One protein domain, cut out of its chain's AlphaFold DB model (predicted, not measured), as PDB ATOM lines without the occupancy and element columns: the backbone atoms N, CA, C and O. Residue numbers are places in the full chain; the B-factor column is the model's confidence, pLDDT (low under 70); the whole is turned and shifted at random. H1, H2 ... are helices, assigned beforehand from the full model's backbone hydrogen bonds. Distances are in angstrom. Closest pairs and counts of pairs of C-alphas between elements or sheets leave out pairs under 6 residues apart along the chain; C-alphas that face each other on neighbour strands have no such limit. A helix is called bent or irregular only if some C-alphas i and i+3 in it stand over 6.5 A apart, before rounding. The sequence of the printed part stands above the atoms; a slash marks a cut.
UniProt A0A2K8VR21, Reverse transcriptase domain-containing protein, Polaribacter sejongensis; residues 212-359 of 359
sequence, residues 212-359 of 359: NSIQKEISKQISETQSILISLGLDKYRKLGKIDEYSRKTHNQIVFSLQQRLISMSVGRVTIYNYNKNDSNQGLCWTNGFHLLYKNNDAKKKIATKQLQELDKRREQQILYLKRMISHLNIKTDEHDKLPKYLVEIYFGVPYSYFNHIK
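Overview. This is residues 212 to 359 of the 359 residues of the protein "Reverse transcriptase domain-containing protein" of Polaribacter sejongensis (UniProt A0A2K8VR21). Three long helices, H6, H1 and H3, stand side by side with their centres in a triangle, an up-and-down bundle in which each helix runs against the one before it in the chain. Short H8 packs on H6 near the end where H6 begins, with short H4 and H5 beside H8; H2 lies toward the other end of the bundle, and H7 lies in the looping stretch after H6. The printed part has 148 residues with eight named helices, H1 to H8 in chain order, and no named strand; its class is all helix. It is only just compact, close to loose, with a radius of gyration of the C-alphas of 17.2 A, and only just elongated, with spans of 54 by 36 by 21 A.

Along the chain. Find C-alpha 302 at (72.829, 87.270, 257.964); from there H6, the longest helix, runs 34.6 A to C-alpha 325 at (54.139, 93.714, 229.616). H1, residues 212 to 231, begins at C-alpha 212 at (70.844, 103.883, 249.597) and is 28.0 A long. H3, residues 251 to 266, is 22.7 A long. The short helices are H2 at residues 243 to 246, H4 at 286 to 289, H5 at 291 to 294, H7 at 341 to 344 and H8 at 354 to 358. H5 is only just irregular: C-alphas 291 and 294 are 6.9 A apart.

Arrangement. Begin at H6, which touches H1 at a shallow tilt of 11 degrees, the same way; the closest C-alphas, of Gln 221 and Arg 315, are 6.5 A apart. With residues 315 to 323 alone H6 touches H3, at a shallow tilt of 20 degrees, opposite ways, closest at the C-alphas of Val 255 and Lys 323, 6.8 A. H1 touches H3 with residues 221 to 225 alone, at a shallow tilt of 23 degrees, opposite ways, closest at the C-alphas of Gln 221 and Leu 262, 6.5 A. Look at residues 305 to 312 of H6, which alone touch H8; the closest C-alphas, of Leu 308 and Phe 355, are 4.8 A apart. H4 and H8 only just touch, with 3 pairs of C-alphas within 8 A, closest at Thr 287 and Tyr 354, 6.4 A. H5 and H8 also only just touch, with 3 such pairs, closest at His 291 and Ile 358, 6.1 A. H2 and H7 touch no helix, though H7 is near H3, with the C-alphas of Asn 252 and Val 344 6.8 A apart. In H1, H3 and H6 every O i to N i+4 pair is within hydrogen-bond range; H8 has 0 of 1 such pairs and 0 of 2 O i to N i+3 pairs within range, and H2, H4, H5 and H7 are too short for an O i to N i+4 pair.

Size, cuts and confidence. The C-alphas farthest apart, of Glu 245 and Asn 297, are 54.2 A apart. The printed part has no cut and ends at residue 359, the chain's last. The links H1 to H2, H3 to H4 and H6 to H7 are long. Mean pLDDT of the printed part is 80.9; residues 235 to 241, 275 to 283, 296 to 300, 333 to 346 and 359 are under 70.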
ATOM      1  N   ASN A 212      70.885 103.084 250.824       91.31
ATOM      2  CA  ASN A 212      70.844 103.883 249.597       91.31
ATOM      3  C   ASN A 212      71.577 103.211 248.426       91.31
ATOM      4  O   ASN A 212      71.162 103.389 247.290       91.31
ATOM      5  N   SER A 213      72.646 102.447 248.669       92.75
ATOM      6  CA  SER A 213      73.360 101.731 247.602       92.75
ATOM      7  C   SER A 213      72.530 100.562 247.064       92.75
ATOM      8  O   SER A 213      72.474 100.372 245.854       92.75
ATOM      9  N   ILE A 214      71.816  99.843 247.940       94.25
ATOM     10  CA  ILE A 214      70.841  98.815 247.535       94.25
ATOM     11  C   ILE A 214      69.696  99.443 246.736       94.25
ATOM     12  O   ILE A 214      69.351  98.955 245.668       94.25
ATOM     13  N   GLN A 215      69.137 100.557 247.215       95.25
ATOM     14  CA  GLN A 215      68.066 101.264 246.506       95.25
ATOM     15  C   GLN A 215      68.516 101.754 245.130       95.25
ATOM     16  O   GLN A 215      67.792 101.556 244.165       95.25
ATOM     17  N   LYS A 216      69.722 102.328 245.020       94.81
ATOM     18  CA  LYS A 216      70.299 102.735 243.733       94.81
ATOM     19  C   LYS A 216      70.428 101.557 242.772       94.81
ATOM     20  O   LYS A 216      70.104 101.714 241.602       94.81
ATOM     21  N   GLU A 217      70.869 100.396 243.252       95.31
ATOM     22  CA  GLU A 217      70.968  99.197 242.414       95.31
ATOM     23  C   GLU A 217      69.590  98.725 241.933       95.31
ATOM     24  O   GLU A 217      69.398  98.510 240.740       95.31
ATOM     25  N   ILE A 218      68.593  98.678 242.821       96.38
ATOM     26  CA  ILE A 218      67.205  98.349 242.453       96.38
ATOM     27  C   ILE A 218      66.654  99.356 241.432       96.38
ATOM     28  O   ILE A 218      66.051  98.963 240.437       96.38
ATOM     29  N   SER A 219      66.885 100.655 241.635       97.00
ATOM     30  CA  SER A 219      66.468 101.698 240.692       97.00
ATOM     31  C   SER A 219      67.114 101.528 239.318       97.00
ATOM     32  O   SER A 219      66.438 101.747 238.316       97.00
ATOM     33  N   LYS A 220      68.377 101.091 239.243       95.50
ATOM     34  CA  LYS A 220      69.024 100.769 237.963       95.50
ATOM     35  C   LYS A 220      68.367  99.567 237.284       95.50
ATOM     36  O   LYS A 220      68.062  99.658 236.103       95.50
ATOM     37  N   GLN A 221      68.077  98.487 238.019       96.38
ATOM     38  CA  GLN A 221      67.361  97.325 237.464       96.38
ATOM     39  C   GLN A 221      66.000  97.730 236.863       96.38
ATOM     40  O   GLN A 221      65.628  97.285 235.774       96.38
ATOM     41  N   ILE A 222      65.270  98.612 237.557       96.44
ATOM     42  CA  ILE A 222      64.005  99.178 237.069       96.44
ATOM     43  C   ILE A 222      64.249 100.029 235.819       96.44
ATOM     44  O   ILE A 222      63.559  99.847 234.820       96.44
ATOM     45  N   SER A 223      65.240 100.922 235.845       95.44
ATOM     46  CA  SER A 223      65.577 101.804 234.722       95.44
ATOM     47  C   SER A 223      65.903 101.024 233.447       95.44
ATOM     48  O   SER A 223      65.431 101.391 232.376       95.44
ATOM     49  N   GLU A 224      66.646  99.918 233.549       95.69
ATOM     50  CA  GLU A 224      66.956  99.053 232.402       95.69
ATOM     51  C   GLU A 224      65.709  98.430 231.773       95.69
ATOM     52  O   GLU A 224      65.624  98.261 230.553       95.69
ATOM     53  N   THR A 225      64.730  98.090 232.609       94.12
ATOM     54  CA  THR A 225      63.454  97.525 232.166       94.12
ATOM     55  C   THR A 225      62.582  98.600 231.529       94.12
ATOM     56  O   THR A 225      62.054  98.403 230.437       94.12
ATOM     57  N   GLN A 226      62.481  99.765 232.172       92.44
ATOM     58  CA  GLN A 226      61.726 100.906 231.657       92.44
ATOM     59  C   GLN A 226      62.302 101.421 230.339       92.44
ATOM     60  O   GLN A 226      61.540 101.717 229.429       92.44
ATOM     61  N   SER A 227      63.628 101.453 230.190       91.88
ATOM     62  CA  SER A 227      64.276 101.847 228.936       91.88
ATOM     63  C   SER A 227      63.846 100.959 227.765       91.88
ATOM     64  O   SER A 227      63.502 101.498 226.717       91.88
ATOM     65  N   ILE A 228      63.770  99.630 227.950       91.25
ATOM     66  CA  ILE A 228      63.228  98.727 226.919       91.25
ATOM     67  C   ILE A 228      61.774  99.073 226.614       91.25
ATOM     68  O   ILE A 228      61.414  99.203 225.450       91.25
ATOM     69  N   LEU A 229      60.933  99.202 227.642       89.81
ATOM     70  CA  LEU A 229      59.505  99.452 227.444       89.81
ATOM     71  C   LEU A 229      59.259 100.773 226.705       89.81
ATOM     72  O   LEU A 229      58.428 100.813 225.803       89.81
ATOM     73  N   ILE A 230      60.017 101.822 227.032       88.12
ATOM     74  CA  ILE A 230      59.974 103.115 226.337       88.12
ATOM     75  C   ILE A 230      60.365 102.948 224.867       88.12
ATOM     76  O   ILE A 230      59.668 103.449 223.989       88.12
ATOM     77  N   SER A 231      61.429 102.193 224.571       86.25
ATOM     78  CA  SER A 231      61.813 101.886 223.185       86.25
ATOM     79  C   SER A 231      60.759 101.072 222.426       86.25
ATOM     80  O   SER A 231      60.697 101.163 221.206       86.25
ATOM     81  N   LEU A 232      59.918 100.312 223.132       86.25
ATOM     82  CA  LEU A 232      58.778  99.575 222.575       86.25
ATOM     83  C   LEU A 232      57.490 100.413 222.488       86.25
ATOM     84  O   LEU A 232      56.429  99.876 222.169       86.25
ATOM     85  N   GLY A 233      57.564 101.715 222.775       80.12
ATOM     86  CA  GLY A 233      56.440 102.642 222.656       80.12
ATOM     87  C   GLY A 233      55.630 102.856 223.937       80.12
ATOM     88  O   GLY A 233      54.535 103.412 223.856       80.12
ATOM     89  N   LEU A 234      56.129 102.445 225.113       79.75
ATOM     90  CA  LEU A 234      55.542 102.843 226.397       79.75
ATOM     91  C   LEU A 234      55.838 104.328 226.657       79.75
ATOM     92  O   LEU A 234      56.977 104.702 226.932       79.75
ATOM     93  N   ASP A 235      54.813 105.174 226.632       69.94
ATOM     94  CA  ASP A 235      54.914 106.567 227.073       69.94
ATOM     95  C   ASP A 235      53.718 106.950 227.969       69.94
ATOM     96  O   ASP A 235      52.841 106.129 228.244       69.94
ATOM     97  N   LYS A 236      53.683 108.190 228.481       59.72
ATOM     98  CA  LYS A 236      52.598 108.671 229.365       59.72
ATOM     99  C   LYS A 236      51.198 108.597 228.729       59.72
ATOM    100  O   LYS A 236      50.218 108.616 229.467       59.72
ATOM    101  N   TYR A 237      51.103 108.545 227.402       55.97
ATOM    102  CA  TYR A 237      49.869 108.667 226.625       55.97
ATOM    103  C   TYR A 237      49.522 107.393 225.830       55.97
ATOM    104  O   TYR A 237      48.372 107.219 225.428       55.97
ATOM    105  N   ARG A 238      50.474 106.474 225.629       58.91
ATOM    106  CA  ARG A 238      50.314 105.228 224.872       58.91
ATOM    107  C   ARG A 238      50.291 104.020 225.798       58.91
ATOM    108  O   ARG A 238      51.236 103.732 226.528       58.91
ATOM    109  N   LYS A 239      49.214 103.241 225.698       64.44
ATOM    110  CA  LYS A 239      49.217 101.837 226.125       64.44
ATOM    111  C   LYS A 239      49.961 101.015 225.067       64.44
ATOM    112  O   LYS A 239      49.895 101.339 223.884       64.44
ATOM    113  N   LEU A 240      50.613  99.932 225.486       63.00
ATOM    114  CA  LEU A 240      51.374  98.989 224.650       63.00
ATOM    115  C   LEU A 240      50.497  98.163 223.669       63.00
ATOM    116  O   LEU A 240      50.684  96.963 223.511       63.00
ATOM    117  N   GLY A 241      49.495  98.767 223.029       63.91
ATOM    118  CA  GLY A 241      48.552  98.061 222.155       63.91
ATOM    119  C   GLY A 241      49.126  97.675 220.789       63.91
ATOM    120  O   GLY A 241      48.635  96.736 220.178       63.91
ATOM    121  N   LYS A 242      50.164  98.376 220.314       71.44
ATOM    122  CA  LYS A 242      50.796  98.178 218.995       71.44
ATOM    123  C   LYS A 242      52.301  97.903 219.111       71.44
ATOM    124  O   LYS A 242      53.097  98.492 218.392       71.44
ATOM    125  N   ILE A 243      52.717  97.052 220.058       76.31
ATOM    126  CA  ILE A 243      54.149  96.764 220.301       76.31
ATOM    127  C   ILE A 243      54.852  96.246 219.037       76.31
ATOM    128  O   ILE A 243      56.015  96.583 218.814       76.31
ATOM    129  N   ASP A 244      54.159  95.454 218.215       79.94
ATOM    130  CA  ASP A 244      54.738  94.848 217.011       79.94
ATOM    131  C   ASP A 244      55.245  95.898 216.001       79.94
ATOM    132  O   ASP A 244      56.212  95.641 215.294       79.94
ATOM    133  N   GLU A 245      54.665  97.107 215.976       80.56
ATOM    134  CA  GLU A 245      55.113  98.207 215.101       80.56
ATOM    135  C   GLU A 245      56.456  98.815 215.559       80.56
ATOM    136  O   GLU A 245      57.190  99.394 214.758       80.56
ATOM    137  N   TYR A 246      56.790  98.690 216.848       81.44
ATOM    138  CA  TYR A 246      57.970  99.311 217.463       81.44
ATOM    139  C   TYR A 246      59.116  98.333 217.716       81.44
ATOM    140  O   TYR A 246      60.247  98.748 217.976       81.44
ATOM    141  N   SER A 247      58.847  97.031 217.654       82.62
ATOM    142  CA  SER A 247      59.861  96.010 217.862       82.62
ATOM    143  C   SER A 247      60.355  95.440 216.537       82.62
ATOM    144  O   SER A 247      59.598  95.231 215.603       82.62
ATOM    145  N   ARG A 248      61.652  95.132 216.472       83.06
ATOM    146  CA  ARG A 248      62.242  94.266 215.432       83.06
ATOM    147  C   ARG A 248      62.659  92.904 215.986       83.06
ATOM    148  O   ARG A 248      63.221  92.087 215.271       83.06
ATOM    149  N   LYS A 249      62.470  92.698 217.291       84.75
ATOM    150  CA  LYS A 249      62.973  91.548 218.042       84.75
ATOM    151  C   LYS A 249      61.814  90.729 218.583       84.75
ATOM    152  O   LYS A 249      60.772  91.274 218.950       84.75
ATOM    153  N   THR A 250      62.023  89.423 218.688       85.81
ATOM    154  CA  THR A 250      61.048  88.529 219.317       85.81
ATOM    155  C   THR A 250      60.961  88.777 220.820       85.81
ATOM    156  O   THR A 250      61.898  89.284 221.447       85.81
ATOM    157  N   HIS A 251      59.864  88.317 221.424       86.44
ATOM    158  CA  HIS A 251      59.693  88.273 222.877       86.44
ATOM    159  C   HIS A 251      60.930  87.705 223.594       86.44
ATOM    160  O   HIS A 251      61.471  88.323 224.513       86.44
ATOM    161  N   ASN A 252      61.437  86.561 223.129       85.06
ATOM    162  CA  ASN A 252      62.554  85.875 223.776       85.06
ATOM    163  C   ASN A 252      63.873  86.640 223.632       85.06
ATOM    164  O   ASN A 252      64.633  86.712 224.595       85.06
ATOM    165  N   GLN A 253      64.129  87.267 222.481       86.50
ATOM    166  CA  GLN A 253      65.322  88.099 222.283       86.50
ATOM    167  C   GLN A 253      65.332  89.317 223.215       86.50
ATOM    168  O   GLN A 253      66.378  89.667 223.767       86.50
ATOM    169  N   ILE A 254      64.177  89.954 223.421       89.69
ATOM    170  CA  ILE A 254      64.049  91.115 224.310       89.69
ATOM    171  C   ILE A 254      64.258  90.699 225.770       89.69
ATOM    172  O   ILE A 254      65.046  91.326 226.484       89.69
ATOM    173  N   VAL A 255      63.608  89.614 226.205       90.62
ATOM    174  CA  VAL A 255      63.772  89.064 227.560       90.62
ATOM    175  C   VAL A 255      65.223  88.666 227.815       90.62
ATOM    176  O   VAL A 255      65.791  89.065 228.831       90.62
ATOM    177  N   PHE A 256      65.843  87.943 226.880       89.75
ATOM    178  CA  PHE A 256      67.242  87.535 226.979       89.75
ATOM    179  C   PHE A 256      68.170  88.749 227.077       89.75
ATOM    180  O   PHE A 256      69.059  88.790 227.924       89.75
ATOM    181  N   SER A 257      67.934  89.787 226.269       90.19
ATOM    182  CA  SER A 257      68.716  91.025 226.322       90.19
ATOM    183  C   SER A 257      68.602  91.735 227.676       90.19
ATOM    184  O   SER A 257      69.617  92.194 228.205       90.19
ATOM    185  N   LEU A 258      67.407  91.795 228.279       92.88
ATOM    186  CA  LEU A 258      67.259  92.311 229.643       92.88
ATOM    187  C   LEU A 258      68.039  91.449 230.642       92.88
ATOM    188  O   LEU A 258      68.801  91.993 231.436       92.88
ATOM    189  N   GLN A 259      67.876  90.125 230.583       91.62
ATOM    190  CA  GLN A 259      68.561  89.194 231.479       91.62
ATOM    191  C   GLN A 259      70.079  89.385 231.428       91.62
ATOM    192  O   GLN A 259      70.691  89.564 232.476       91.62
ATOM    193  N   GLN A 260      70.682  89.450 230.237       90.19
ATOM    194  CA  GLN A 260      72.128  89.653 230.097       90.19
ATOM    195  C   GLN A 260      72.599  90.994 230.671       90.19
ATOM    196  O   GLN A 260      73.633  91.042 231.337       90.19
ATOM    197  N   ARG A 261      71.840  92.080 230.474       92.19
ATOM    198  CA  ARG A 261      72.181  93.393 231.052       92.19
ATOM    199  C   ARG A 261      72.134  93.359 232.578       92.19
ATOM    200  O   ARG A 261      73.100  93.762 233.222       92.19
ATOM    201  N   LEU A 262      71.067  92.804 233.156       93.31
ATOM    202  CA  LEU A 262      70.920  92.687 234.610       93.31
ATOM    203  C   LEU A 262      71.974  91.751 235.226       93.31
ATOM    204  O   LEU A 262      72.514  92.046 236.292       93.31
ATOM    205  N   ILE A 263      72.311  90.652 234.547       90.81
ATOM    206  CA  ILE A 263      73.388  89.743 234.957       90.81
ATOM    207  C   ILE A 263      74.732  90.469 234.929       90.81
ATOM    208  O   ILE A 263      75.437  90.469 235.938       90.81
ATOM    209  N   SER A 264      75.050  91.156 233.829       89.56
ATOM    210  CA  SER A 264      76.303  91.898 233.695       89.56
ATOM    211  C   SER A 264      76.453  92.993 234.749       89.56
ATOM    212  O   SER A 264      77.566  93.233 235.206       89.56
ATOM    213  N   MET A 265      75.364  93.651 235.152       90.88
ATOM    214  CA  MET A 265      75.386  94.616 236.258       90.88
ATOM    215  C   MET A 265      75.663  93.941 237.604       90.88
ATOM    216  O   MET A 265      76.413  94.477 238.420       90.88
ATOM    217  N   SER A 266      75.075  92.762 237.822       90.00
ATOM    218  CA  SER A 266      75.209  92.008 239.067       90.00
ATOM    219  C   SER A 266      76.609  91.421 239.248       90.00
ATOM    220  O   SER A 266      77.366  91.913 240.083       90.00
ATOM    221  N   VAL A 267      76.957  90.421 238.436       87.62
ATOM    222  CA  VAL A 267      78.152  89.580 238.570       87.62
ATOM    223  C   VAL A 267      79.198  89.849 237.489       87.62
ATOM    224  O   VAL A 267      80.277  89.281 237.519       87.62
ATOM    225  N   GLY A 268      78.927  90.740 236.535       86.69
ATOM    226  CA  GLY A 268      79.840  90.991 235.420       86.69
ATOM    227  C   GLY A 268      79.663  89.976 234.294       86.69
ATOM    228  O   GLY A 268      78.603  89.369 234.131       86.69
ATOM    229  N   ARG A 269      80.695  89.813 233.465       82.56
ATOM    230  CA  ARG A 269      80.644  88.943 232.276       82.56
ATOM    231  C   ARG A 269      80.985  87.494 232.633       82.56
ATOM    232  O   ARG A 269      82.040  86.976 232.269       82.56
ATOM    233  N   VAL A 270      80.073  86.856 233.362       77.19
ATOM    234  CA  VAL A 270      80.190  85.462 233.803       77.19
ATOM    235  C   VAL A 270      79.580  84.505 232.781       77.19
ATOM    236  O   VAL A 270      78.531  84.753 232.194       77.19
ATOM    237  N   THR A 271      80.237  83.370 232.603       76.00
ATOM    238  CA  THR A 271      79.789  82.194 231.858       76.00
ATOM    239  C   THR A 271      79.735  80.995 232.805       76.00
ATOM    240  O   THR A 271      80.398  80.970 233.844       76.00
ATOM    241  N   ILE A 272      79.008  79.947 232.422       73.88
ATOM    242  CA  ILE A 272      78.937  78.706 233.209       73.88
ATOM    243  C   ILE A 272      80.300  78.008 233.382       73.88
ATOM    244  O   ILE A 272      80.455  77.169 234.260       73.88
ATOM    245  N   TYR A 273      81.309  78.367 232.586       73.44
ATOM    246  CA  TYR A 273      82.642  77.762 232.640       73.44
ATOM    247  C   TYR A 273      83.648  78.556 233.483       73.44
ATOM    248  O   TYR A 273      84.696  78.027 233.849       73.44
ATOM    249  N   ASN A 274      83.369  79.829 233.784       71.94
ATOM    250  CA  ASN A 274      84.298  80.704 234.510       71.94
ATOM    251  C   ASN A 274      83.741  81.250 235.836       71.94
ATOM    252  O   ASN A 274      84.474  81.940 236.534       71.94
ATOM    253  N   TYR A 275      82.503  80.915 236.213       68.19
ATOM    254  CA  TYR A 275      81.868  81.444 237.428       68.19
ATOM    255  C   TYR A 275      82.583  81.082 238.738       68.19
ATOM    256  O   TYR A 275      82.543  81.872 239.672       68.19
ATOM    257  N   ASN A 276      83.257  79.928 238.790       64.75
ATOM    258  CA  ASN A 276      84.034  79.472 239.952       64.75
ATOM    259  C   ASN A 276      85.505  79.893 239.913       64.75
ATOM    260  O   ASN A 276      86.262  79.578 240.831       64.75
ATOM    261  N   LYS A 277      85.960  80.541 238.837       61.44
ATOM    262  CA  LYS A 277      87.322  81.063 238.826       61.44
ATOM    263  C   LYS A 277      87.315  82.281 239.743       61.44
ATOM    264  O   LYS A 277      86.579  83.226 239.471       61.44
ATOM    265  N   ASN A 278      88.164  82.282 240.774       55.62
ATOM    266  CA  ASN A 278      88.449  83.429 241.660       55.62
ATOM    267  C   ASN A 278      89.050  84.644 240.915       55.62
ATOM    268  O   ASN A 278      89.723  85.485 241.507       55.62
ATOM    269  N   ASP A 279      88.856  84.717 239.601       54.00
ATOM    270  CA  ASP A 279      89.315  85.784 238.745       54.00
ATOM    271  C   ASP A 279      88.452  87.014 239.028       54.00
ATOM    272  O   ASP A 279      87.351  87.183 238.503       54.00
ATOM    273  N   SER A 280      88.992  87.924 239.835       52.81
ATOM    274  CA  SER A 280      88.482  89.284 240.051       52.81
ATOM    275  C   SER A 280      88.441  90.138 238.768       52.81
ATOM    276  O   SER A 280      88.091  91.313 238.809       52.81
ATOM    277  N   ASN A 281      88.782  89.554 237.616       55.91
ATOM    278  CA  ASN A 281      88.853  90.177 236.297       55.91
ATOM    279  C   ASN A 281      87.507  90.245 235.552       55.91
ATOM    280  O   ASN A 281      87.470  90.573 234.368       55.91
ATOM    281  N   GLN A 282      86.377  89.989 236.216       64.19
ATOM    282  CA  GLN A 282      85.041  90.001 235.591       64.19
ATOM    283  C   GLN A 282      84.494  91.412 235.272       64.19
ATOM    284  O   GLN A 282      83.344  91.564 234.848       64.19
ATOM    285  N   GLY A 283      85.335  92.441 235.416       69.06
ATOM    286  CA  GLY A 283      85.040  93.833 235.086       69.06
ATOM    287  C   GLY A 283      84.349  94.603 236.212       69.06
ATOM    288  O   GLY A 283      84.328  94.190 237.373       69.06
ATOM    289  N   LEU A 284      83.792  95.765 235.863       77.62
ATOM    290  CA  LEU A 284      83.063  96.636 236.786       77.62
ATOM    291  C   LEU A 284      81.635  96.105 236.993       77.62
ATOM    292  O   LEU A 284      80.737  96.416 236.212       77.62
ATOM    293  N   CYS A 285      81.426  95.314 238.043       86.38
ATOM    294  CA  CYS A 285      80.112  94.817 238.454       86.38
ATOM    295  C   CYS A 285      79.854  95.055 239.945       86.38
ATOM    296  O   CYS A 285      80.760  95.385 240.721       86.38
ATOM    297  N   TRP A 286      78.593  94.910 240.351       90.31
ATOM    298  CA  TRP A 286      78.177  95.197 241.717       90.31
ATOM    299  C   TRP A 286      78.839  94.253 242.728       90.31
ATOM    300  O   TRP A 286      79.324  94.716 243.763       90.31
ATOM    301  N   THR A 287      78.913  92.949 242.438       86.56
ATOM    302  CA  THR A 287      79.523  91.967 243.352       86.56
ATOM    303  C   THR A 287      81.014  92.213 243.566       86.56
ATOM    304  O   THR A 287      81.464  92.145 244.709       86.56
ATOM    305  N   ASN A 288      81.758  92.613 242.531       85.56
ATOM    306  CA  ASN A 288      83.168  93.002 242.658       85.56
ATOM    307  C   ASN A 288      83.343  94.230 243.565       85.56
ATOM    308  O   ASN A 288      84.238  94.264 244.417       85.56
ATOM    309  N   GLY A 289      82.443  95.213 243.453       85.12
ATOM    310  CA  GLY A 289      82.413  96.369 244.354       85.12
ATOM    311  C   GLY A 289      82.152  95.989 245.818       85.12
ATOM    312  O   GLY A 289      82.674  96.637 246.728       85.12
ATOM    313  N   PHE A 290      81.401  94.907 246.051       87.69
ATOM    314  CA  PHE A 290      80.984  94.438 247.374       87.69
ATOM    315  C   PHE A 290      81.606  93.095 247.821       87.69
ATOM    316  O   PHE A 290      81.065  92.412 248.693       87.69
ATOM    317  N   HIS A 291      82.773  92.729 247.283       85.00
ATOM    318  CA  HIS A 291      83.414  91.422 247.509       85.00
ATOM    319  C   HIS A 291      83.791  91.135 248.979       85.00
ATOM    320  O   HIS A 291      84.003  89.986 249.364       85.00
ATOM    321  N   LEU A 292      83.871  92.157 249.842       84.62
ATOM    322  CA  LEU A 292      84.196  91.983 251.264       84.62
ATOM    323  C   LEU A 292      83.009  91.499 252.113       84.62
ATOM    324  O   LEU A 292      83.209  91.136 253.272       84.62
ATOM    325  N   LEU A 293      81.785  91.467 251.569       84.00
ATOM    326  CA  LEU A 293      80.585  91.089 252.328       84.00
ATOM    327  C   LEU A 293      80.638  89.662 252.898       84.00
ATOM    328  O   LEU A 293      80.004  89.407 253.922       84.00
ATOM    329  N   TYR A 294      81.391  88.748 252.274       73.25
ATOM    330  CA  TYR A 294      81.457  87.341 252.692       73.25
ATOM    331  C   TYR A 294      82.680  86.962 253.528       73.25
ATOM    332  O   TYR A 294      82.745  85.840 254.024       73.25
ATOM    333  N   LYS A 295      83.627  87.885 253.747       70.31
ATOM    334  CA  LYS A 295      84.882  87.592 254.468       70.31
ATOM    335  C   LYS A 295      84.727  87.405 255.990       70.31
ATOM    336  O   LYS A 295      85.698  87.075 256.657       70.31
ATOM    337  N   ASN A 296      83.534  87.618 256.552       67.88
ATOM    338  CA  ASN A 296      83.264  87.508 257.994       67.88
ATOM    339  C   ASN A 296      82.675  86.145 258.395       67.88
ATOM    340  O   ASN A 296      82.184  85.420 257.547       67.88
ATOM    341  N   ASN A 297      82.635  85.821 259.692       65.62
ATOM    342  CA  ASN A 297      81.986  84.601 260.207       65.62
ATOM    343  C   ASN A 297      80.473  84.561 259.911       65.62
ATOM    344  O   ASN A 297      79.813  85.601 259.895       65.62
ATOM    345  N   ASP A 298      79.899  83.360 259.776       67.62
ATOM    346  CA  ASP A 298      78.513  83.138 259.325       67.62
ATOM    347  C   ASP A 298      77.441  83.885 260.135       67.62
ATOM    348  O   ASP A 298      76.512  84.456 259.558       67.62
ATOM    349  N   ALA A 299      77.606  83.999 261.459       60.06
ATOM    350  CA  ALA A 299      76.697  84.771 262.312       60.06
ATOM    351  C   ALA A 299      76.598  86.256 261.896       60.06
ATOM    352  O   ALA A 299      75.537  86.869 262.010       60.06
ATOM    353  N   LYS A 300      77.685  86.817 261.351       67.19
ATOM    354  CA  LYS A 300      77.786  88.214 260.905       67.19
ATOM    355  C   LYS A 300      77.351  88.415 259.445       67.19
ATOM    356  O   LYS A 300      77.253  89.559 259.004       67.19
ATOM    357  N   LYS A 301      77.048  87.338 258.699       77.00
ATOM    358  CA  LYS A 301      76.634  87.388 257.278       77.00
ATOM    359  C   LYS A 301      75.135  87.602 257.077       77.00
ATOM    360  O   LYS A 301      74.722  88.072 256.020       77.00
ATOM    361  N   LYS A 302      74.302  87.314 258.086       82.38
ATOM    362  CA  LYS A 302      72.829  87.270 257.964       82.38
ATOM    363  C   LYS A 302      72.211  88.526 257.335       82.38
ATOM    364  O   LYS A 302      71.255  88.421 256.568       82.38
ATOM    365  N   ILE A 303      72.732  89.713 257.656       85.38
ATOM    366  CA  ILE A 303      72.236  90.978 257.094       85.38
ATOM    367  C   ILE A 303      72.610  91.088 255.613       85.38
ATOM    368  O   ILE A 303      71.730  91.345 254.793       85.38
ATOM    369  N   ALA A 304      73.882  90.864 255.273       87.44
ATOM    370  CA  ALA A 304      74.360  90.905 253.896       87.44
ATOM    371  C   ALA A 304      73.621  89.880 253.022       87.44
ATOM    372  O   ALA A 304      73.109  90.242 251.970       87.44
ATOM    373  N   THR A 305      73.439  88.646 253.504       88.31
ATOM    374  CA  THR A 305      72.658  87.602 252.816       88.31
ATOM    375  C   THR A 305      71.261  88.081 252.438       88.31
ATOM    376  O   THR A 305      70.879  87.985 251.276       88.31
ATOM    377  N   LYS A 306      70.517  88.667 253.387       90.38
ATOM    378  CA  LYS A 306      69.175  89.201 253.110       90.38
ATOM    379  C   LYS A 306      69.197  90.328 252.075       90.38
ATOM    380  O   LYS A 306      68.284  90.417 251.264       90.38
ATOM    381  N   GLN A 307      70.216  91.189 252.103       92.62
ATOM    382  CA  GLN A 307      70.354  92.273 251.126       92.62
ATOM    383  C   GLN A 307      70.622  91.741 249.715       92.62
ATOM    384  O   GLN A 307      69.997  92.212 248.771       92.62
ATOM    385  N   LEU A 308      71.506  90.750 249.575       91.88
ATOM    386  CA  LEU A 308      71.836  90.146 248.282       91.88
ATOM    387  C   LEU A 308      70.653  89.351 247.710       91.88
ATOM    388  O   LEU A 308      70.322  89.501 246.539       91.88
ATOM    389  N   GLN A 309      69.955  88.585 248.552       92.50
ATOM    390  CA  GLN A 309      68.737  87.868 248.159       92.50
ATOM    391  C   GLN A 309      67.613  88.817 247.726       92.50
ATOM    392  O   GLN A 309      66.864  88.503 246.803       92.50
ATOM    393  N   GLU A 310      67.490  89.988 248.359       94.38
ATOM    394  CA  GLU A 310      66.539  91.010 247.914       94.38
ATOM    395  C   GLU A 310      66.912  91.546 246.524       94.38
ATOM    396  O   GLU A 310      66.024  91.701 245.692       94.38
ATOM    397  N   LEU A 311      68.198  91.770 246.223       95.06
ATOM    398  CA  LEU A 311      68.631  92.181 244.879       95.06
ATOM    399  C   LEU A 311      68.321  91.120 243.815       95.06
ATOM    400  O   LEU A 311      67.814  91.470 242.749       95.06
ATOM    401  N   ASP A 312      68.561  89.841 244.121       94.25
ATOM    402  CA  ASP A 312      68.182  88.721 243.251       94.25
ATOM    403  C   ASP A 312      66.662  88.691 243.021       94.25
ATOM    404  O   ASP A 312      66.196  88.648 241.884       94.25
ATOM    405  N   LYS A 313      65.869  88.807 244.092       94.75
ATOM    406  CA  LYS A 313      64.404  88.848 244.006       94.75
ATOM    407  C   LYS A 313      63.910  90.012 243.146       94.75
ATOM    408  O   LYS A 313      62.995  89.832 242.343       94.75
ATOM    409  N   ARG A 314      64.478  91.212 243.310       95.75
ATOM    410  CA  ARG A 314      64.091  92.400 242.529       95.75
ATOM    411  C   ARG A 314      64.446  92.258 241.056       95.75
ATOM    412  O   ARG A 314      63.620  92.630 240.222       95.75
ATOM    413  N   ARG A 315      65.584  91.638 240.738       94.88
ATOM    414  CA  ARG A 315      65.956  91.304 239.360       94.88
ATOM    415  C   ARG A 315      64.916  90.388 238.715       94.88
ATOM    416  O   ARG A 315      64.405  90.717 237.646       94.88
ATOM    417  N   GLU A 316      64.549  89.293 239.379       93.81
ATOM    418  CA  GLU A 316      63.542  88.361 238.848       93.81
ATOM    419  C   GLU A 316      62.170  89.025 238.685       93.81
ATOM    420  O   GLU A 316      61.479  88.799 237.692       93.81
ATOM    421  N   GLN A 317      61.793  89.919 239.604       95.19
ATOM    422  CA  GLN A 317      60.576  90.719 239.460       95.19
ATOM    423  C   GLN A 317      60.592  91.587 238.199       95.19
ATOM    424  O   GLN A 317      59.562  91.680 237.537       95.19
ATOM    425  N   GLN A 318      61.728  92.199 237.846       95.88
ATOM    426  CA  GLN A 318      61.836  92.996 236.620       95.88
ATOM    427  C   GLN A 318      61.712  92.137 235.357       95.88
ATOM    428  O   GLN A 318      61.002  92.513 234.425       95.88
ATOM    429  N   ILE A 319      62.329  90.953 235.344       93.38
ATOM    430  CA  ILE A 319      62.228  90.009 234.221       93.38
ATOM    431  C   ILE A 319      60.777  89.541 234.043       93.38
ATOM    432  O   ILE A 319      60.251  89.556 232.929       93.38
ATOM    433  N   LEU A 320      60.109  89.155 235.133       93.19
ATOM    434  CA  LEU A 320      58.702  88.744 235.111       93.19
ATOM    435  C   LEU A 320      57.773  89.892 234.711       93.19
ATOM    436  O   LEU A 320      56.823  89.682 233.959       93.19
ATOM    437  N   TYR A 321      58.046  91.104 235.196       93.50
ATOM    438  CA  TYR A 321      57.293  92.294 234.821       93.50
ATOM    439  C   TYR A 321      57.403  92.568 233.320       93.50
ATOM    440  O   TYR A 321      56.373  92.694 232.664       93.50
ATOM    441  N   LEU A 322      58.617  92.558 232.757       92.38
ATOM    442  CA  LEU A 322      58.817  92.718 231.317       92.38
ATOM    443  C   LEU A 322      58.036  91.658 230.530       92.38
ATOM    444  O   LEU A 322      57.233  92.031 229.684       92.38
ATOM    445  N   LYS A 323      58.206  90.366 230.856       91.31
ATOM    446  CA  LYS A 323      57.493  89.248 230.199       91.31
ATOM    447  C   LYS A 323      55.980  89.474 230.149       91.31
ATOM    448  O   LYS A 323      55.353  89.241 229.123       91.31
ATOM    449  N   ARG A 324      55.395  89.956 231.250       90.50
ATOM    450  CA  ARG A 324      53.965  90.282 231.318       90.50
ATOM    451  C   ARG A 324      53.592  91.476 230.447       90.50
ATOM    452  O   ARG A 324      52.531  91.460 229.843       90.50
ATOM    453  N   MET A 325      54.429  92.509 230.395       88.44
ATOM    454  CA  MET A 325      54.139  93.714 229.616       88.44
ATOM    455  C   MET A 325      54.217  93.485 228.105       88.44
ATOM    456  O   MET A 325      53.487  94.132 227.360       88.44
ATOM    457  N   ILE A 326      55.081  92.571 227.657       89.00
ATOM    458  CA  ILE A 326      55.274  92.257 226.234       89.00
ATOM    459  C   ILE A 326      54.622  90.932 225.821       89.00
ATOM    460  O   ILE A 326      54.972  90.378 224.784       89.00
ATOM    461  N   SER A 327      53.670  90.408 226.600       86.31
ATOM    462  CA  SER A 327      53.030  89.109 226.328       86.31
ATOM    463  C   SER A 327      52.280  89.057 224.996       86.31
ATOM    464  O   SER A 327      52.086  87.982 224.443       86.31
ATOM    465  N   HIS A 328      51.842  90.214 224.497       83.56
ATOM    466  CA  HIS A 328      51.114  90.348 223.234       83.56
ATOM    467  C   HIS A 328      52.030  90.543 222.015       83.56
ATOM    468  O   HIS A 328      51.524  90.654 220.906       83.56
ATOM    469  N   LEU A 329      53.353  90.594 222.210       83.94
ATOM    470  CA  LEU A 329      54.326  90.748 221.129       83.94
ATOM    471  C   LEU A 329      54.420  89.458 220.305       83.94
ATOM    472  O   LEU A 329      54.863  88.429 220.821       83.94
ATOM    473  N   ASN A 330      54.065  89.524 219.022       80.88
ATOM    474  CA  ASN A 330      53.997  88.363 218.134       80.88
ATOM    475  C   ASN A 330      54.762  88.588 216.820       80.88
ATOM    476  O   ASN A 330      54.245  88.397 215.720       80.88
ATOM    477  N   ILE A 331      56.031  88.978 216.942       80.94
ATOM    478  CA  ILE A 331      56.951  89.076 215.805       80.94
ATOM    479  C   ILE A 331      57.616  87.727 215.557       80.94
ATOM    480  O   ILE A 331      58.238  87.147 216.453       80.94
ATOM    481  N   LYS A 332      57.541  87.264 214.309       71.25
ATOM    482  CA  LYS A 332      58.331  86.140 213.802       71.25
ATOM    483  C   LYS A 332      59.620  86.687 213.188       71.25
ATOM    484  O   LYS A 332      59.565  87.604 212.379       71.25
ATOM    485  N   THR A 333      60.763  86.139 213.584       64.94
ATOM    486  CA  THR A 333      62.062  86.416 212.949       64.94
ATOM    487  C   THR A 333      62.376  85.368 211.888       64.94
ATOM    488  O   THR A 333      61.969  84.208 212.032       64.94
ATOM    489  N   ASP A 334      63.140  85.765 210.869       60.75
ATOM    490  CA  ASP A 334      63.688  84.863 209.852       60.75
ATOM    491  C   ASP A 334      64.546  83.757 210.487       60.75
ATOM    492  O   ASP A 334      65.067  83.900 211.599       60.75
ATOM    493  N   GLU A 335      64.686  82.622 209.796       57.56
ATOM    494  CA  GLU A 335      65.366  81.431 210.331       57.56
ATOM    495  C   GLU A 335      66.805  81.693 210.796       57.56
ATOM    496  O   GLU A 335      67.256  81.057 211.747       57.56
ATOM    497  N   HIS A 336      67.484  82.670 210.188       55.38
ATOM    498  CA  HIS A 336      68.851  83.064 210.524       55.38
ATOM    499  C   HIS A 336      68.989  83.786 211.879       55.38
ATOM    500  O   HIS A 336      70.051  83.704 212.490       55.38
ATOM    501  N   ASP A 337      67.923  84.418 212.387       56.00
ATOM    502  CA  ASP A 337      67.926  85.192 213.643       56.00
ATOM    503  C   ASP A 337      67.276  84.445 214.822       56.00
ATOM    504  O   ASP A 337      67.115  84.987 215.928       56.00
ATOM    505  N   LYS A 338      66.889  83.178 214.616       59.03
ATOM    506  CA  LYS A 338      66.334  82.336 215.678       59.03
ATOM    507  C   LYS A 338      67.413  82.074 216.731       59.03
ATOM    508  O   LYS A 338      68.430  81.440 216.461       59.03
ATOM    509  N   LEU A 339      67.154  82.511 217.967       60.38
ATOM    510  CA  LEU A 339      67.908  82.051 219.135       60.38
ATOM    511  C   LEU A 339      67.929  80.513 219.123       60.38
ATOM    512  O   LEU A 339      66.853  79.912 219.024       60.38
ATOM    513  N   PRO A 340      69.105  79.868 219.239       62.34
ATOM    514  CA  PRO A 340      69.181  78.431 219.427       62.34
ATOM    515  C   PRO A 340      68.182  77.953 220.484       62.34
ATOM    516  O   PRO A 340      68.089  78.562 221.549       62.34
ATOM    517  N   LYS A 341      67.440  76.868 220.211       60.94
ATOM    518  CA  LYS A 341      66.385  76.365 221.116       60.94
ATOM    519  C   LYS A 341      66.879  76.210 222.559       60.94
ATOM    520  O   LYS A 341      66.171  76.588 223.483       60.94
ATOM    521  N   TYR A 342      68.126  75.771 222.739       60.69
ATOM    522  CA  TYR A 342      68.734  75.641 224.061       60.69
ATOM    523  C   TYR A 342      68.839  76.981 224.812       60.69
ATOM    524  O   TYR A 342      68.640  76.987 226.016       60.69
ATOM    525  N   LEU A 343      69.083  78.114 224.131       61.28
ATOM    526  CA  LEU A 343      69.151  79.454 224.740       61.28
ATOM    527  C   LEU A 343      67.786  79.951 225.235       61.28
ATOM    528  O   LEU A 343      67.733  80.766 226.153       61.28
ATOM    529  N   VAL A 344      66.692  79.467 224.639       58.16
ATOM    530  CA  VAL A 344      65.317  79.802 225.047       58.16
ATOM    531  C   VAL A 344      64.966  79.157 226.396       58.16
ATOM    532  O   VAL A 344      64.154  79.700 227.144       58.16
ATOM    533  N   GLU A 345      65.626  78.050 226.735       61.41
ATOM    534  CA  GLU A 345      65.412  77.267 227.957       61.41
ATOM    535  C   GLU A 345      66.494  77.495 229.028       61.41
ATOM    536  O   GLU A 345      66.449  76.874 230.092       61.41
ATOM    537  N   ILE A 346      67.461  78.400 228.803       68.06
ATOM    538  CA  ILE A 346      68.509  78.656 229.801       68.06
ATOM    539  C   ILE A 346      67.917  79.327 231.033       68.06
ATOM    540  O   ILE A 346      67.537  80.501 231.037       68.06
ATOM    541  N   TYR A 347      67.945  78.578 232.128       74.94
ATOM    542  CA  TYR A 347      67.784  79.120 233.459       74.94
ATOM    543  C   TYR A 347      69.120  79.682 233.959       74.94
ATOM    544  O   TYR A 347      70.066  78.949 234.257       74.94
ATOM    545  N   PHE A 348      69.192  81.007 234.082       78.75
ATOM    546  CA  PHE A 348      70.328  81.698 234.689       78.75
ATOM    547  C   PHE A 348      70.266  81.570 236.216       78.75
ATOM    548  O   PHE A 348      69.766  82.448 236.913       78.75
ATOM    549  N   GLY A 349      70.738  80.428 236.720       78.94
ATOM    550  CA  GLY A 349      70.683  80.068 238.135       78.94
ATOM    551  C   GLY A 349      71.830  80.620 238.987       78.94
ATOM    552  O   GLY A 349      72.292  81.749 238.824       78.94
ATOM    553  N   VAL A 350      72.299  79.782 239.913       82.31
ATOM    554  CA  VAL A 350      73.301  80.084 240.955       82.31
ATOM    555  C   VAL A 350      74.501  80.926 240.478       82.31
ATOM    556  O   VAL A 350      74.788  81.913 241.156       82.31
ATOM    557  N   PRO A 351      75.156  80.645 239.330       82.94
ATOM    558  CA  PRO A 351      76.330  81.405 238.873       82.94
ATOM    559  C   PRO A 351      76.100  82.909 238.670       82.94
ATOM    560  O   PRO A 351      77.047  83.691 238.669       82.94
ATOM    561  N   TYR A 352      74.844  83.306 238.479       86.81
ATOM    562  CA  TYR A 352      74.440  84.659 238.110       86.81
ATOM    563  C   TYR A 352      73.775  85.417 239.265       86.81
ATOM    564  O   TYR A 352      73.300  86.538 239.091       86.81
ATOM    565  N   SER A 353      73.699  84.809 240.450       88.00
ATOM    566  CA  SER A 353      73.057  85.389 241.630       88.00
ATOM    567  C   SER A 353      74.003  86.324 242.380       88.00
ATOM    568  O   SER A 353      75.146  85.961 242.646       88.00
ATOM    569  N   TYR A 354      73.506  87.491 242.806       89.44
ATOM    570  CA  TYR A 354      74.256  88.395 243.690       89.44
ATOM    571  C   TYR A 354      74.704  87.663 244.963       89.44
ATOM    572  O   TYR A 354      75.833  87.830 245.422       89.44
ATOM    573  N   PHE A 355      73.802  86.867 245.544       85.38
ATOM    574  CA  PHE A 355      74.054  86.138 246.781       85.38
ATOM    575  C   PHE A 355      75.079  85.018 246.609       85.38
ATOM    576  O   PHE A 355      76.029  84.951 247.385       85.38
ATOM    577  N   ASN A 356      74.886  84.146 245.620       82.06
ATOM    578  CA  ASN A 356      75.743  82.973 245.461       82.06
ATOM    579  C   ASN A 356      77.112  83.303 244.875       82.06
ATOM    580  O   ASN A 356      78.041  82.553 245.103       82.06
ATOM    581  N   HIS A 357      77.238  84.404 244.141       77.44
ATOM    582  CA  HIS A 357      78.513  84.801 243.556       77.44
ATOM    583  C   HIS A 357      79.494  85.376 244.587       77.44
ATOM    584  O   HIS A 357      80.702  85.278 244.427       77.44
ATOM    585  N   ILE A 358      78.974  86.017 245.639       74.56
ATOM    586  CA  ILE A 358      79.796  86.524 246.744       74.56
ATOM    587  C   ILE A 358      80.038  85.431 247.804       74.56
ATOM    588  O   ILE A 358      80.956  85.567 248.610       74.56
ATOM    589  N   LYS A 359      79.209  84.380 247.821       68.88
ATOM    590  CA  LYS A 359      79.355  83.218 248.704       68.88
ATOM    591  C   LYS A 359      80.510  82.333 248.261       68.88
ATOM    592  O   LYS A 359      81.240  81.882 249.175       68.88
TER     593      LYS A 359